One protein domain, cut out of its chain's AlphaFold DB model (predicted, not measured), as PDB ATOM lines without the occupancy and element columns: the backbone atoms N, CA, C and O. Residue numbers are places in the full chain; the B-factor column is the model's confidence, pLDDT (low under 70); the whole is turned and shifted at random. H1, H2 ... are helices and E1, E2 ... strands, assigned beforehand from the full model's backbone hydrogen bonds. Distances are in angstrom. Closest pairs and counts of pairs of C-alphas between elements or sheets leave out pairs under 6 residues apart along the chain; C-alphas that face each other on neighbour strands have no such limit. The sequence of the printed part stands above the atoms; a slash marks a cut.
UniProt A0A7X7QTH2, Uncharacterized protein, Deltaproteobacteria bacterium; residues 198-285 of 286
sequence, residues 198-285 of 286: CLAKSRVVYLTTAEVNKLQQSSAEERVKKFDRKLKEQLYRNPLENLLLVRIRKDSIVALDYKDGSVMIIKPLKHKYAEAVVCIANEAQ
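This is residues 198 to 285 of the 286 residues of an uncharacterized protein of Deltaproteobacteria bacterium (UniProt A0A7X7QTH2). Picture a strongly twisted, curled five-stranded sheet with a helical hairpin at one edge: the long H2 packs by E1, and the shorter H1 packs near E1 and E5. From the far end of H2, residues 237 to 243 lead across to E2, at the other edge of the sheet. The printed part has 88 residues with two named helices and five named strands, running E1, H1, H2, E2, E3, E4, E5; the sheet is mixed, in the order E1, E5, E4, E3, E2. The class is mixed, helices and strands; the whole is compact, with a radius of gyration of the C-alphas of 13.1 A and spans of 37 by 25 by 24 A.

Start at E1, residues 204 to 208, an edge strand parallel to E5, residues 277 to 284, at 32 degrees; look for N 205 and O 277, 2.9 A apart. Next comes H1, residues 209 to 217, on the sheet at a height of 7.5 A and only just over none of its strands, with 2 of its C-alphas falling on E1; its closest C-alphas to E5 are those of Thr 209 and Asn 282, 5.9 A. H2, residues 220 to 236, is on the sheet too, its closest C-alphas to E1 being those of Leu 231 and Val 205, 5.8 A. The helices form a hairpin and only just touch, with 3 pairs of C-alphas within 8 A, made by residues 223 to 226 alone of H2; Leu 215 and Arg 223 have the closest C-alphas, 5.4 A. They run opposite ways at a shallow tilt of 33 degrees, only just short of steep. Further on, E2, residues 244 to 249, E3, residues 252 to 256, E4, residues 263 to 268, and E5 make a meander, each strand the antiparallel neighbour of the one before, and each successive pair is a hairpin. Look for N 246 and O 254 at 2.8 A, N 255 and O 264 at 2.7 A, and N 265 and O 282 at 2.7 A. E1 and E2 are apart. Every O i to N i+4 pair of H1 is within hydrogen-bond range; in H2, 12 of 13 are.

Find C-alpha 204 at (4.902, -33.068, -9.843), where E1 begins its 13.4 A. H1 runs 12.5 A, and H2 runs 25.4 A from C-alpha 220 at (-5.406, -15.844, -14.069). E2 measures 15.1 A, E3 13.1 A and E4 16.7 A; E5 runs 21.5 A to C-alpha 284 at (14.720, -31.729, -28.330).

The C-alphas farthest apart are those of Glu 221 and Tyr 258, 37.2 A. The printed part has no cut and no long link. Mean pLDDT of the printed part is 78.0; look for values under 70 at 19 residues, among them 246 to 249 and 271 to 275.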
ATOM      1  N   CYS A 198      11.905 -33.065 -10.336       82.62
ATOM      2  CA  CYS A 198      11.024 -33.630 -11.358       82.62
ATOM      3  C   CYS A 198      10.885 -35.152 -11.296       82.62
ATOM      4  O   CYS A 198      10.138 -35.704 -12.088       82.62
ATOM      5  N   LEU A 199      11.599 -35.838 -10.401       77.81
ATOM      6  CA  LEU A 199      11.433 -37.276 -10.131       77.81
ATOM      7  C   LEU A 199      11.008 -37.530  -8.680       77.81
ATOM      8  O   LEU A 199      11.036 -38.664  -8.203       77.81
ATOM      9  N   ALA A 200      10.684 -36.472  -7.935       71.25
ATOM     10  CA  ALA A 200      10.262 -36.607  -6.554       71.25
ATOM     11  C   ALA A 200       8.890 -37.294  -6.484       71.25
ATOM     12  O   ALA A 200       8.017 -37.040  -7.304       71.25
ATOM     13  N   LYS A 201       8.670 -38.111  -5.444       63.16
ATOM     14  CA  LYS A 201       7.365 -38.746  -5.163       63.16
ATOM     15  C   LYS A 201       6.258 -37.745  -4.768       63.16
ATOM     16  O   LYS A 201       5.141 -38.155  -4.477       63.16
ATOM     17  N   SER A 202       6.580 -36.455  -4.671       66.81
ATOM     18  CA  SER A 202       5.642 -35.367  -4.374       66.81
ATOM     19  C   SER A 202       4.787 -35.002  -5.596       66.81
ATOM     20  O   SER A 202       5.008 -35.516  -6.685       66.81
ATOM     21  N   ARG A 203       3.818 -34.090  -5.434       77.00
ATOM     22  CA  ARG A 203       3.000 -33.541  -6.532       77.00
ATOM     23  C   ARG A 203       3.889 -32.868  -7.589       77.00
ATOM     24  O   ARG A 203       4.278 -31.715  -7.413       77.00
ATOM     25  N   VAL A 204       4.217 -33.594  -8.656       82.25
ATOM     26  CA  VAL A 204       4.902 -33.068  -9.843       82.25
ATOM     27  C   VAL A 204       3.872 -32.888 -10.956       82.25
ATOM     28  O   VAL A 204       3.049 -33.771 -11.177       82.25
ATOM     29  N   VAL A 205       3.915 -31.748 -11.643       86.69
ATOM     30  CA  VAL A 205       3.112 -31.488 -12.845       86.69
ATOM     31  C   VAL A 205       4.051 -31.301 -14.022       86.69
ATOM     32  O   VAL A 205       4.887 -30.399 -14.003       86.69
ATOM     33  N   TYR A 206       3.896 -32.126 -15.050       87.75
ATOM     34  CA  TYR A 206       4.633 -32.014 -16.303       87.75
ATOM     35  C   TYR A 206       3.816 -31.232 -17.327       87.75
ATOM     36  O   TYR A 206       2.655 -31.561 -17.576       87.75
ATOM     37  N   LEU A 207       4.426 -30.209 -17.917       87.56
ATOM     38  CA  LEU A 207       3.840 -29.379 -18.966       87.56
ATOM     39  C   LEU A 207       4.789 -29.321 -20.159       87.56
ATOM     40  O   LEU A 207       5.999 -29.219 -19.988       87.56
ATOM     41  N   THR A 208       4.252 -29.318 -21.366       87.62
ATOM     42  CA  THR A 208       5.016 -29.003 -22.580       87.62
ATOM     43  C   THR A 208       5.226 -27.494 -22.724       87.62
ATOM     44  O   THR A 208       4.458 -26.694 -22.180       87.62
ATOM     45  N   THR A 209       6.210 -27.063 -23.520       83.44
ATOM     46  CA  THR A 209       6.389 -25.637 -23.870       83.44
ATOM     47  C   THR A 209       5.107 -25.017 -24.429       83.44
ATOM     48  O   THR A 209       4.737 -23.899 -24.070       83.44
ATOM     49  N   ALA A 210       4.396 -25.754 -25.287       85.75
ATOM     50  CA  ALA A 210       3.151 -25.294 -25.890       85.75
ATOM     51  C   ALA A 210       2.052 -25.070 -24.839       85.75
ATOM     52  O   ALA A 210       1.316 -24.084 -24.906       85.75
ATOM     53  N   GLU A 211       1.948 -25.955 -23.846       87.56
ATOM     54  CA  GLU A 211       1.010 -25.799 -22.733       87.56
ATOM     55  C   GLU A 211       1.383 -24.624 -21.831       87.56
ATOM     56  O   GLU A 211       0.499 -23.855 -21.450       87.56
ATOM     57  N   VAL A 212       2.674 -24.429 -21.543       85.25
ATOM     58  CA  VAL A 212       3.153 -23.264 -20.786       85.25
ATOM     59  C   VAL A 212       2.770 -21.966 -21.499       85.25
ATOM     60  O   VAL A 212       2.185 -21.083 -20.873       85.25
ATOM     61  N   ASN A 213       2.999 -21.872 -22.811       85.00
ATOM     62  CA  ASN A 213       2.647 -20.687 -23.599       85.00
ATOM     63  C   ASN A 213       1.131 -20.426 -23.590       85.00
ATOM     64  O   ASN A 213       0.693 -19.299 -23.353       85.00
ATOM     65  N   LYS A 214       0.309 -21.473 -23.757       86.44
ATOM     66  CA  LYS A 214      -1.161 -21.362 -23.666       86.44
ATOM     67  C   LYS A 214      -1.623 -20.902 -22.281       86.44
ATOM     68  O   LYS A 214      -2.553 -20.102 -22.172       86.44
ATOM     69  N   LEU A 215      -0.994 -21.393 -21.213       84.44
ATOM     70  CA  LEU A 215      -1.303 -20.989 -19.838       84.44
ATOM     71  C   LEU A 215      -0.920 -19.530 -19.577       84.44
ATOM     72  O   LEU A 215      -1.678 -18.815 -18.920       84.44
ATOM     73  N   GLN A 216       0.216 -19.073 -20.105       84.00
ATOM     74  CA  GLN A 216       0.663 -17.683 -19.991       84.00
ATOM     75  C   GLN A 216      -0.276 -16.706 -20.709       84.00
ATOM     76  O   GLN A 216      -0.513 -15.617 -20.194       84.00
ATOM     77  N   GLN A 217      -0.858 -17.118 -21.836       88.12
ATOM     78  CA  GLN A 217      -1.841 -16.336 -22.597       88.12
ATOM     79  C   GLN A 217      -3.260 -16.374 -21.999       88.12
ATOM     80  O   GLN A 217      -4.107 -15.575 -22.383       88.12
ATOM     81  N   SER A 218      -3.534 -17.294 -21.068       88.06
ATOM     82  CA  SER A 218      -4.839 -17.406 -20.400       88.06
ATOM     83  C   SER A 218      -4.970 -16.404 -19.245       88.06
ATOM     84  O   SER A 218      -3.970 -16.021 -18.622       88.06
ATOM     85  N   SER A 219      -6.214 -16.046 -18.906       89.94
ATOM     86  CA  SER A 219      -6.524 -15.264 -17.701       89.94
ATOM     87  C   SER A 219      -6.067 -15.994 -16.430       89.94
ATOM     88  O   SER A 219      -5.888 -17.214 -16.426       89.94
ATOM     89  N   ALA A 220      -5.873 -15.260 -15.329       83.50
ATOM     90  CA  ALA A 220      -5.406 -15.844 -14.069       83.50
ATOM     91  C   ALA A 220      -6.336 -16.960 -13.558       83.50
ATOM     92  O   ALA A 220      -5.864 -18.028 -13.172       83.50
ATOM     93  N   GLU A 221      -7.651 -16.746 -13.618       85.62
ATOM     94  CA  GLU A 221      -8.644 -17.722 -13.164       85.62
ATOM     95  C   GLU A 221      -8.640 -18.989 -14.035       85.62
ATOM     96  O   GLU A 221      -8.680 -20.116 -13.537       85.62
ATOM     97  N   GLU A 222      -8.525 -18.819 -15.353       87.38
ATOM     98  CA  GLU A 222      -8.477 -19.937 -16.290       87.38
ATOM     99  C   GLU A 222      -7.161 -20.721 -16.179       87.38
ATOM    100  O   GLU A 222      -7.152 -21.949 -16.293       87.38
ATOM    101  N   ARG A 223      -6.052 -20.033 -15.890       83.81
ATOM    102  CA  ARG A 223      -4.745 -20.646 -15.634       83.81
ATOM    103  C   ARG A 223      -4.789 -21.568 -14.418       83.81
ATOM    104  O   ARG A 223      -4.320 -22.698 -14.522       83.81
ATOM    105  N   VAL A 224      -5.384 -21.118 -13.308       83.94
ATOM    106  CA  VAL A 224      -5.554 -21.936 -12.092       83.94
ATOM    107  C   VAL A 224      -6.411 -23.165 -12.393       83.94
ATOM    108  O   VAL A 224      -5.972 -24.286 -12.149       83.94
ATOM    109  N   LYS A 225      -7.574 -22.988 -13.039       85.50
ATOM    110  CA  LYS A 225      -8.459 -24.110 -13.408       85.50
ATOM    111  C   LYS A 225      -7.762 -25.140 -14.306       85.50
ATOM    112  O   LYS A 225      -7.889 -26.345 -14.078       85.50
ATOM    113  N   LYS A 226      -7.013 -24.692 -15.322       84.50
ATOM    114  CA  LYS A 226      -6.262 -25.583 -16.229       84.50
ATOM    115  C   LYS A 226      -5.132 -26.317 -15.500       84.50
ATOM    116  O   LYS A 226      -4.935 -27.506 -15.756       84.50
ATOM    117  N   PHE A 227      -4.423 -25.637 -14.598       83.81
ATOM    118  CA  PHE A 227      -3.344 -26.228 -13.809       83.81
ATOM    119  C   PHE A 227      -3.866 -27.293 -12.834       83.81
ATOM    120  O   PHE A 227      -3.358 -28.412 -12.831       83.81
ATOM    121  N   ASP A 228      -4.938 -26.999 -12.095       83.38
ATOM    122  CA  ASP A 228      -5.568 -27.952 -11.170       83.38
ATOM    123  C   ASP A 228      -6.099 -29.191 -11.888       83.38
ATOM    124  O   ASP A 228      -5.962 -30.315 -11.398       83.38
ATOM    125  N   ARG A 229      -6.686 -29.007 -13.078       85.56
ATOM    126  CA  ARG A 229      -7.122 -30.127 -13.914       85.56
ATOM    127  C   ARG A 229      -5.938 -31.008 -14.310       85.56
ATOM    128  O   ARG A 229      -6.020 -32.221 -14.151       85.56
ATOM    129  N   LYS A 230      -4.828 -30.414 -14.761       83.25
ATOM    130  CA  LYS A 230      -3.614 -31.162 -15.124       83.25
ATOM    131  C   LYS A 230      -3.002 -31.903 -13.943       83.25
ATOM    132  O   LYS A 230      -2.639 -33.067 -14.088       83.25
ATOM    133  N   LEU A 231      -2.946 -31.265 -12.775       82.44
ATOM    134  CA  LEU A 231      -2.493 -31.906 -11.544       82.44
ATOM    135  C   LEU A 231      -3.357 -33.135 -11.214       82.44
ATOM    136  O   LEU A 231      -2.817 -34.192 -10.905       82.44
ATOM    137  N   LYS A 232      -4.688 -33.027 -11.330       82.25
ATOM    138  CA  LYS A 232      -5.608 -34.157 -11.115       82.25
ATOM    139  C   LYS A 232      -5.433 -35.273 -12.143       82.25
ATOM    140  O   LYS A 232      -5.424 -36.431 -11.750       82.25
ATOM    141  N   GLU A 233      -5.277 -34.946 -13.425       82.69
ATOM    142  CA  GLU A 233      -5.039 -35.934 -14.490       82.69
ATOM    143  C   GLU A 233      -3.758 -36.746 -14.233       82.69
ATOM    144  O   GLU A 233      -3.759 -37.971 -14.347       82.69
ATOM    145  N   GLN A 234      -2.671 -36.073 -13.845       78.19
ATOM    146  CA  GLN A 234      -1.362 -36.709 -13.676       78.19
ATOM    147  C   GLN A 234      -1.188 -37.447 -12.345       78.19
ATOM    148  O   GLN A 234      -0.318 -38.308 -12.242       78.19
ATOM    149  N   LEU A 235      -2.046 -37.196 -11.347       72.69
ATOM    150  CA  LEU A 235      -2.099 -38.023 -10.133       72.69
ATOM    151  C   LEU A 235      -2.421 -39.493 -10.441       72.69
ATOM    152  O   LEU A 235      -1.970 -40.371  -9.711       72.69
ATOM    153  N   TYR A 236      -3.174 -39.757 -11.513       70.94
ATOM    154  CA  TYR A 236      -3.561 -41.112 -11.920       70.94
ATOM    155  C   TYR A 236      -2.705 -41.679 -13.056       70.94
ATOM    156  O   TYR A 236      -2.793 -42.870 -13.346       70.94
ATOM    157  N   ARG A 237      -1.894 -40.847 -13.718       71.56
ATOM    158  CA  ARG A 237      -1.075 -41.254 -14.863       71.56
ATOM    159  C   ARG A 237       0.232 -40.478 -14.876       71.56
ATOM    160  O   ARG A 237       0.245 -39.290 -15.195       71.56
ATOM    161  N   ASN A 238       1.334 -41.161 -14.579       71.38
ATOM    162  CA  ASN A 238       2.659 -40.568 -14.693       71.38
ATOM    163  C   ASN A 238       3.049 -40.489 -16.185       71.38
ATOM    164  O   ASN A 238       3.233 -41.531 -16.814       71.38
ATOM    165  N   PRO A 239       3.201 -39.288 -16.776       74.75
ATOM    166  CA  PRO A 239       3.541 -39.161 -18.193       74.75
ATOM    167  C   PRO A 239       4.944 -39.688 -18.520       74.75
ATOM    168  O   PRO A 239       5.240 -39.938 -19.681       74.75
ATOM    169  N   LEU A 240       5.796 -39.886 -17.510       75.62
ATOM    170  CA  LEU A 240       7.146 -40.419 -17.677       75.62
ATOM    171  C   LEU A 240       7.231 -41.938 -17.530       75.62
ATOM    172  O   LEU A 240       8.319 -42.495 -17.636       75.62
ATOM    173  N   GLU A 241       6.116 -42.611 -17.238       69.44
ATOM    174  CA  GLU A 241       6.124 -44.019 -16.844       69.44
ATOM    175  C   GLU A 241       6.752 -44.937 -17.893       69.44
ATOM    176  O   GLU A 241       7.353 -45.930 -17.510       69.44
ATOM    177  N   ASN A 242       6.668 -44.596 -19.180       66.81
ATOM    178  CA  ASN A 242       7.156 -45.432 -20.282       66.81
ATOM    179  C   ASN A 242       8.370 -44.844 -21.011       66.81
ATOM    180  O   ASN A 242       8.677 -45.271 -22.119       66.81
ATOM    181  N   LEU A 243       9.043 -43.866 -20.406       73.62
ATOM    182  CA  LEU A 243      10.198 -43.194 -20.995       73.62
ATOM    183  C   LEU A 243      11.481 -43.641 -20.295       73.62
ATOM    184  O   LEU A 243      11.475 -43.878 -19.082       73.62
ATOM    185  N   LEU A 244      12.606 -43.684 -21.014       69.19
ATOM    186  CA  LEU A 244      13.900 -43.710 -20.332       69.19
ATOM    187  C   LEU A 244      14.226 -42.326 -19.827       69.19
ATOM    188  O   LEU A 244      14.250 -41.367 -20.588       69.19
ATOM    189  N   LEU A 245      14.549 -42.250 -18.544       75.69
ATOM    190  CA  LEU A 245      14.873 -41.011 -17.861       75.69
ATOM    191  C   LEU A 245      16.372 -40.972 -17.572       75.69
ATOM    192  O   LEU A 245      16.849 -41.436 -16.532       75.69
ATOM    193  N   VAL A 246      17.124 -40.382 -18.495       69.50
ATOM    194  CA  VAL A 246      18.553 -40.119 -18.332       69.50
ATOM    195  C   VAL A 246      18.732 -38.809 -17.596       69.50
ATOM    196  O   VAL A 246      18.388 -37.734 -18.082       69.50
ATOM    197  N   ARG A 247      19.314 -38.847 -16.402       69.25
ATOM    198  CA  ARG A 247      19.635 -37.606 -15.710       69.25
ATOM    199  C   ARG A 247      20.970 -37.059 -16.189       69.25
ATOM    200  O   ARG A 247      22.006 -37.649 -15.923       69.25
ATOM    201  N   ILE A 248      20.928 -35.873 -16.785       65.69
ATOM    202  CA  ILE A 248      22.122 -35.165 -17.255       65.69
ATOM    203  C   ILE A 248      22.637 -34.129 -16.246       65.69
ATOM    204  O   ILE A 248      23.816 -33.804 -16.265       65.69
ATOM    205  N   ARG A 249      21.778 -33.581 -15.367       69.50
ATOM    206  CA  ARG A 249      22.149 -32.627 -14.294       69.50
ATOM    207  C   ARG A 249      21.217 -32.759 -13.086       69.50
ATOM    208  O   ARG A 249      20.151 -33.369 -13.177       69.50
ATOM    209  N   LYS A 250      21.568 -32.129 -11.959       73.56
ATOM    210  CA  LYS A 250      20.731 -32.078 -10.740       73.56
ATOM    211  C   LYS A 250      19.287 -31.630 -11.017       73.56
ATOM    212  O   LYS A 250      18.356 -32.129 -10.391       73.56
ATOM    213  N   ASP A 251      19.108 -30.730 -11.976       81.12
ATOM    214  CA  ASP A 251      17.844 -30.109 -12.368       81.12
ATOM    215  C   ASP A 251      17.446 -30.407 -13.822       81.12
ATOM    216  O   ASP A 251      16.587 -29.728 -14.369       81.12
ATOM    217  N   SER A 252      18.047 -31.400 -14.482       79.69
ATOM    218  CA  SER A 252      17.722 -31.690 -15.882       79.69
ATOM    219  C   SER A 252      17.745 -33.183 -16.167       79.69
ATOM    220  O   SER A 252      18.699 -33.886 -15.825       79.69
ATOM    221  N   ILE A 253      16.690 -33.647 -16.827       81.50
ATOM    222  CA  ILE A 253      16.503 -35.031 -17.264       81.50
ATOM    223  C   ILE A 253      16.301 -34.998 -18.773       81.50
ATOM    224  O   ILE A 253      15.618 -34.119 -19.283       81.50
ATOM    225  N   VAL A 254      16.907 -35.932 -19.478       79.25
ATOM    226  CA  VAL A 254      16.553 -36.294 -20.840       79.25
ATOM    227  C   VAL A 254      15.601 -37.475 -20.725       79.25
ATOM    228  O   VAL A 254      15.947 -38.495 -20.135       79.25
ATOM    229  N   ALA A 255      14.379 -37.305 -21.205       79.19
ATOM    230  CA  ALA A 255      13.403 -38.363 -21.338       79.19
ATOM    231  C   ALA A 255      13.366 -38.809 -22.798       79.19
ATOM    232  O   ALA A 255      13.224 -37.971 -23.681       79.19
ATOM    233  N   LEU A 256      13.516 -40.099 -23.047       73.88
ATOM    234  CA  LEU A 256      13.481 -40.677 -24.383       73.88
ATOM    235  C   LEU A 256      12.256 -41.581 -24.490       73.88
ATOM    236  O   LEU A 256      12.107 -42.510 -23.690       73.88
ATOM    237  N   ASP A 257      11.388 -41.287 -25.453       74.94
ATOM    238  CA  ASP A 257      10.362 -42.221 -25.901       74.94
ATOM    239  C   ASP A 257      10.962 -43.104 -26.990       74.94
ATOM    240  O   ASP A 257      11.431 -42.644 -28.029       74.94
ATOM    241  N   TYR A 258      10.984 -44.403 -26.742       65.06
ATOM    242  CA  TYR A 258      11.573 -45.360 -27.669       65.06
ATOM    243  C   TYR A 258      10.635 -45.829 -28.762       65.06
ATOM    244  O   TYR A 258      11.089 -46.471 -29.707       65.06
ATOM    245  N   LYS A 259       9.335 -45.552 -28.636       65.56
ATOM    246  CA  LYS A 259       8.359 -45.949 -29.652       65.56
ATOM    247  C   LYS A 259       8.490 -45.088 -30.895       65.56
ATOM    248  O   LYS A 259       8.339 -45.600 -32.000       65.56
ATOM    249  N   ASP A 260       8.766 -43.805 -30.706       72.25
ATOM    250  CA  ASP A 260       8.907 -42.830 -31.786       72.25
ATOM    251  C   ASP A 260      10.302 -42.187 -31.853       72.25
ATOM    252  O   ASP A 260      10.587 -41.444 -32.790       72.25
ATOM    253  N   GLY A 261      11.194 -42.505 -30.907       64.44
ATOM    254  CA  GLY A 261      12.540 -41.939 -30.830       64.44
ATOM    255  C   GLY A 261      12.562 -40.488 -30.343       64.44
ATOM    256  O   GLY A 261      13.609 -39.843 -30.427       64.44
ATOM    257  N   SER A 262      11.435 -39.955 -29.860       74.81
ATOM    258  CA  SER A 262      11.350 -38.570 -29.418       74.81
ATOM    259  C   SER A 262      12.176 -38.346 -28.155       74.81
ATOM    260  O   SER A 262      12.120 -39.089 -27.172       74.81
ATOM    261  N   VAL A 263      12.966 -37.277 -28.179       75.62
ATOM    262  CA  VAL A 263      13.761 -36.846 -27.035       75.62
ATOM    263  C   VAL A 263      13.116 -35.622 -26.426       75.62
ATOM    264  O   VAL A 263      12.835 -34.642 -27.108       75.62
ATOM    265  N   MET A 264      12.928 -35.645 -25.115       85.31
ATOM    266  CA  MET A 264      12.459 -34.520 -24.329       85.31
ATOM    267  C   MET A 264      13.498 -34.132 -23.288       85.31
ATOM    268  O   MET A 264      14.072 -34.972 -22.603       85.31
ATOM    269  N   ILE A 265      13.709 -32.839 -23.093       83.94
ATOM    270  CA  ILE A 265      14.480 -32.303 -21.978       83.94
ATOM    271  C   ILE A 265      13.494 -31.798 -20.930       83.94
ATOM    272  O   ILE A 265      12.743 -30.854 -21.171       83.94
ATOM    273  N   ILE A 266      13.530 -32.411 -19.752       88.38
ATOM    274  CA  ILE A 266      12.684 -32.087 -18.609       88.38
ATOM    275  C   ILE A 266      13.477 -31.274 -17.594       88.38
ATOM    276  O   ILE A 266      14.513 -31.725 -17.092       88.38
ATOM    277  N   LYS A 267      12.971 -30.086 -17.256       88.94
ATOM    278  CA  LYS A 267      13.568 -29.182 -16.260       88.94
ATOM    279  C   LYS A 267      12.507 -28.647 -15.300       88.94
ATOM    280  O   LYS A 267      11.395 -28.361 -15.743       88.94
ATOM    281  N   PRO A 268      12.819 -28.451 -14.008       88.62
ATOM    282  CA  PRO A 268      11.903 -27.797 -13.097       88.62
ATOM    283  C   PRO A 268      11.766 -26.327 -13.496       88.62
ATOM    284  O   PRO A 268      12.753 -25.613 -13.693       88.62
ATOM    285  N   LEU A 269      10.530 -25.856 -13.575       85.00
ATOM    286  CA  LEU A 269      10.237 -24.439 -13.648       85.00
ATOM    287  C   LEU A 269      10.509 -23.839 -12.267       85.00
ATOM    288  O   LEU A 269       9.871 -24.204 -11.279       85.00
ATOM    289  N   LYS A 270      11.466 -22.911 -12.181       70.38
ATOM    290  CA  LYS A 270      11.743 -22.190 -10.935       70.38
ATOM    291  C   LYS A 270      10.542 -21.309 -10.588       70.38
ATOM    292  O   LYS A 270      10.427 -20.200 -11.098       70.38
ATOM    293  N   HIS A 271       9.667 -21.786  -9.704       63.19
ATOM    294  CA  HIS A 271       8.548 -21.007  -9.184       63.19
ATOM    295  C   HIS A 271       8.619 -20.929  -7.659       63.19
ATOM    296  O   HIS A 271       8.730 -21.943  -6.980       63.19
ATOM    297  N   LYS A 272       8.535 -19.714  -7.107       50.12
ATOM    298  CA  LYS A 272       8.654 -19.455  -5.659       50.12
ATOM    299  C   LYS A 272       7.393 -19.770  -4.832       50.12
ATOM    300  O   LYS A 272       7.433 -19.605  -3.622       50.12
ATOM    301  N   TYR A 273       6.290 -20.188  -5.457       49.81
ATOM    302  CA  TYR A 273       4.947 -20.110  -4.849       49.81
ATOM    303  C   TYR A 273       4.035 -21.306  -5.147       49.81
ATOM    304  O   TYR A 273       2.842 -21.237  -4.887       49.81
ATOM    305  N   ALA A 274       4.564 -22.389  -5.715       57.47
ATOM    306  CA  ALA A 274       3.760 -23.567  -6.012       57.47
ATOM    307  C   ALA A 274       4.020 -24.651  -4.958       57.47
ATOM    308  O   ALA A 274       5.168 -25.025  -4.728       57.47
ATOM    309  N   GLU A 275       2.956 -25.172  -4.343       68.19
ATOM    310  CA  GLU A 275       3.022 -26.381  -3.502       68.19
ATOM    311  C   GLU A 275       3.415 -27.626  -4.319       68.19
ATOM    312  O   GLU A 275       3.936 -28.601  -3.778       68.19
ATOM    313  N   ALA A 276       3.165 -27.592  -5.631       75.44
ATOM    314  CA  ALA A 276       3.553 -28.619  -6.588       75.44
ATOM    315  C   ALA A 276       4.821 -28.210  -7.352       75.44
ATOM    316  O   ALA A 276       4.989 -27.054  -7.745       75.44
ATOM    317  N   VAL A 277       5.693 -29.181  -7.624       84.31
ATOM    318  CA  VAL A 277       6.846 -28.970  -8.505       84.31
ATOM    319  C   VAL A 277       6.345 -28.973  -9.944       84.31
ATOM    320  O   VAL A 277       5.797 -29.966 -10.413       84.31
ATOM    321  N   VAL A 278       6.541 -27.873 -10.663       86.00
ATOM    322  CA  VAL A 278       6.220 -27.802 -12.092       86.00
ATOM    323  C   VAL A 278       7.467 -28.141 -12.889       86.00
ATOM    324  O   VAL A 278       8.518 -27.545 -12.666       86.00
ATOM    325  N   CYS A 279       7.353 -29.073 -13.824       89.12
ATOM    326  CA  CYS A 279       8.426 -29.486 -14.712       89.12
ATOM    327  C   CYS A 279       8.006 -29.270 -16.158       89.12
ATOM    328  O   CYS A 279       6.900 -29.627 -16.552       89.12
ATOM    329  N   ILE A 280       8.887 -28.665 -16.943       89.50
ATOM    330  CA  ILE A 280       8.650 -28.413 -18.359       89.50
ATOM    331  C   ILE A 280       9.371 -29.490 -19.158       89.50
ATOM    332  O   ILE A 280      10.577 -29.650 -18.976       89.50
ATOM    333  N   ALA A 281       8.637 -30.210 -20.002       88.56
ATOM    334  CA  ALA A 281       9.149 -31.168 -20.970       88.56
ATOM    335  C   ALA A 281       9.217 -30.504 -22.352       88.56
ATOM    336  O   ALA A 281       8.191 -30.182 -22.954       88.56
ATOM    337  N   ASN A 282      10.432 -30.277 -22.839       84.69
ATOM    338  CA  ASN A 282      10.673 -29.675 -24.146       84.69
ATOM    339  C   ASN A 282      11.140 -30.756 -25.106       84.69
ATOM    340  O   ASN A 282      12.162 -31.372 -24.825       84.69
ATOM    341  N   GLU A 283      10.471 -30.942 -26.239       79.38
ATOM    342  CA  GLU A 283      11.044 -31.741 -27.324       79.38
ATOM    343  C   GLU A 283      12.404 -31.158 -27.733       79.38
ATOM    344  O   GLU A 283      12.561 -29.947 -27.914       79.38
ATOM    345  N   ALA A 284      13.403 -32.028 -27.812       68.38
ATOM    346  CA  ALA A 284      14.720 -31.729 -28.330       68.38
ATOM    347  C   ALA A 284      14.798 -32.269 -29.756       68.38
ATOM    348  O   ALA A 284      14.506 -33.437 -30.001       68.38
ATOM    349  N   GLN A 285      15.209 -31.415 -30.687       54.44
ATOM    350  CA  GLN A 285      15.664 -31.872 -31.993       54.44
ATOM    351  C   GLN A 285      17.075 -32.436 -31.803       54.44
ATOM    352  O   GLN A 285      17.946 -31.724 -31.294       54.44
TER     353      GLN A 285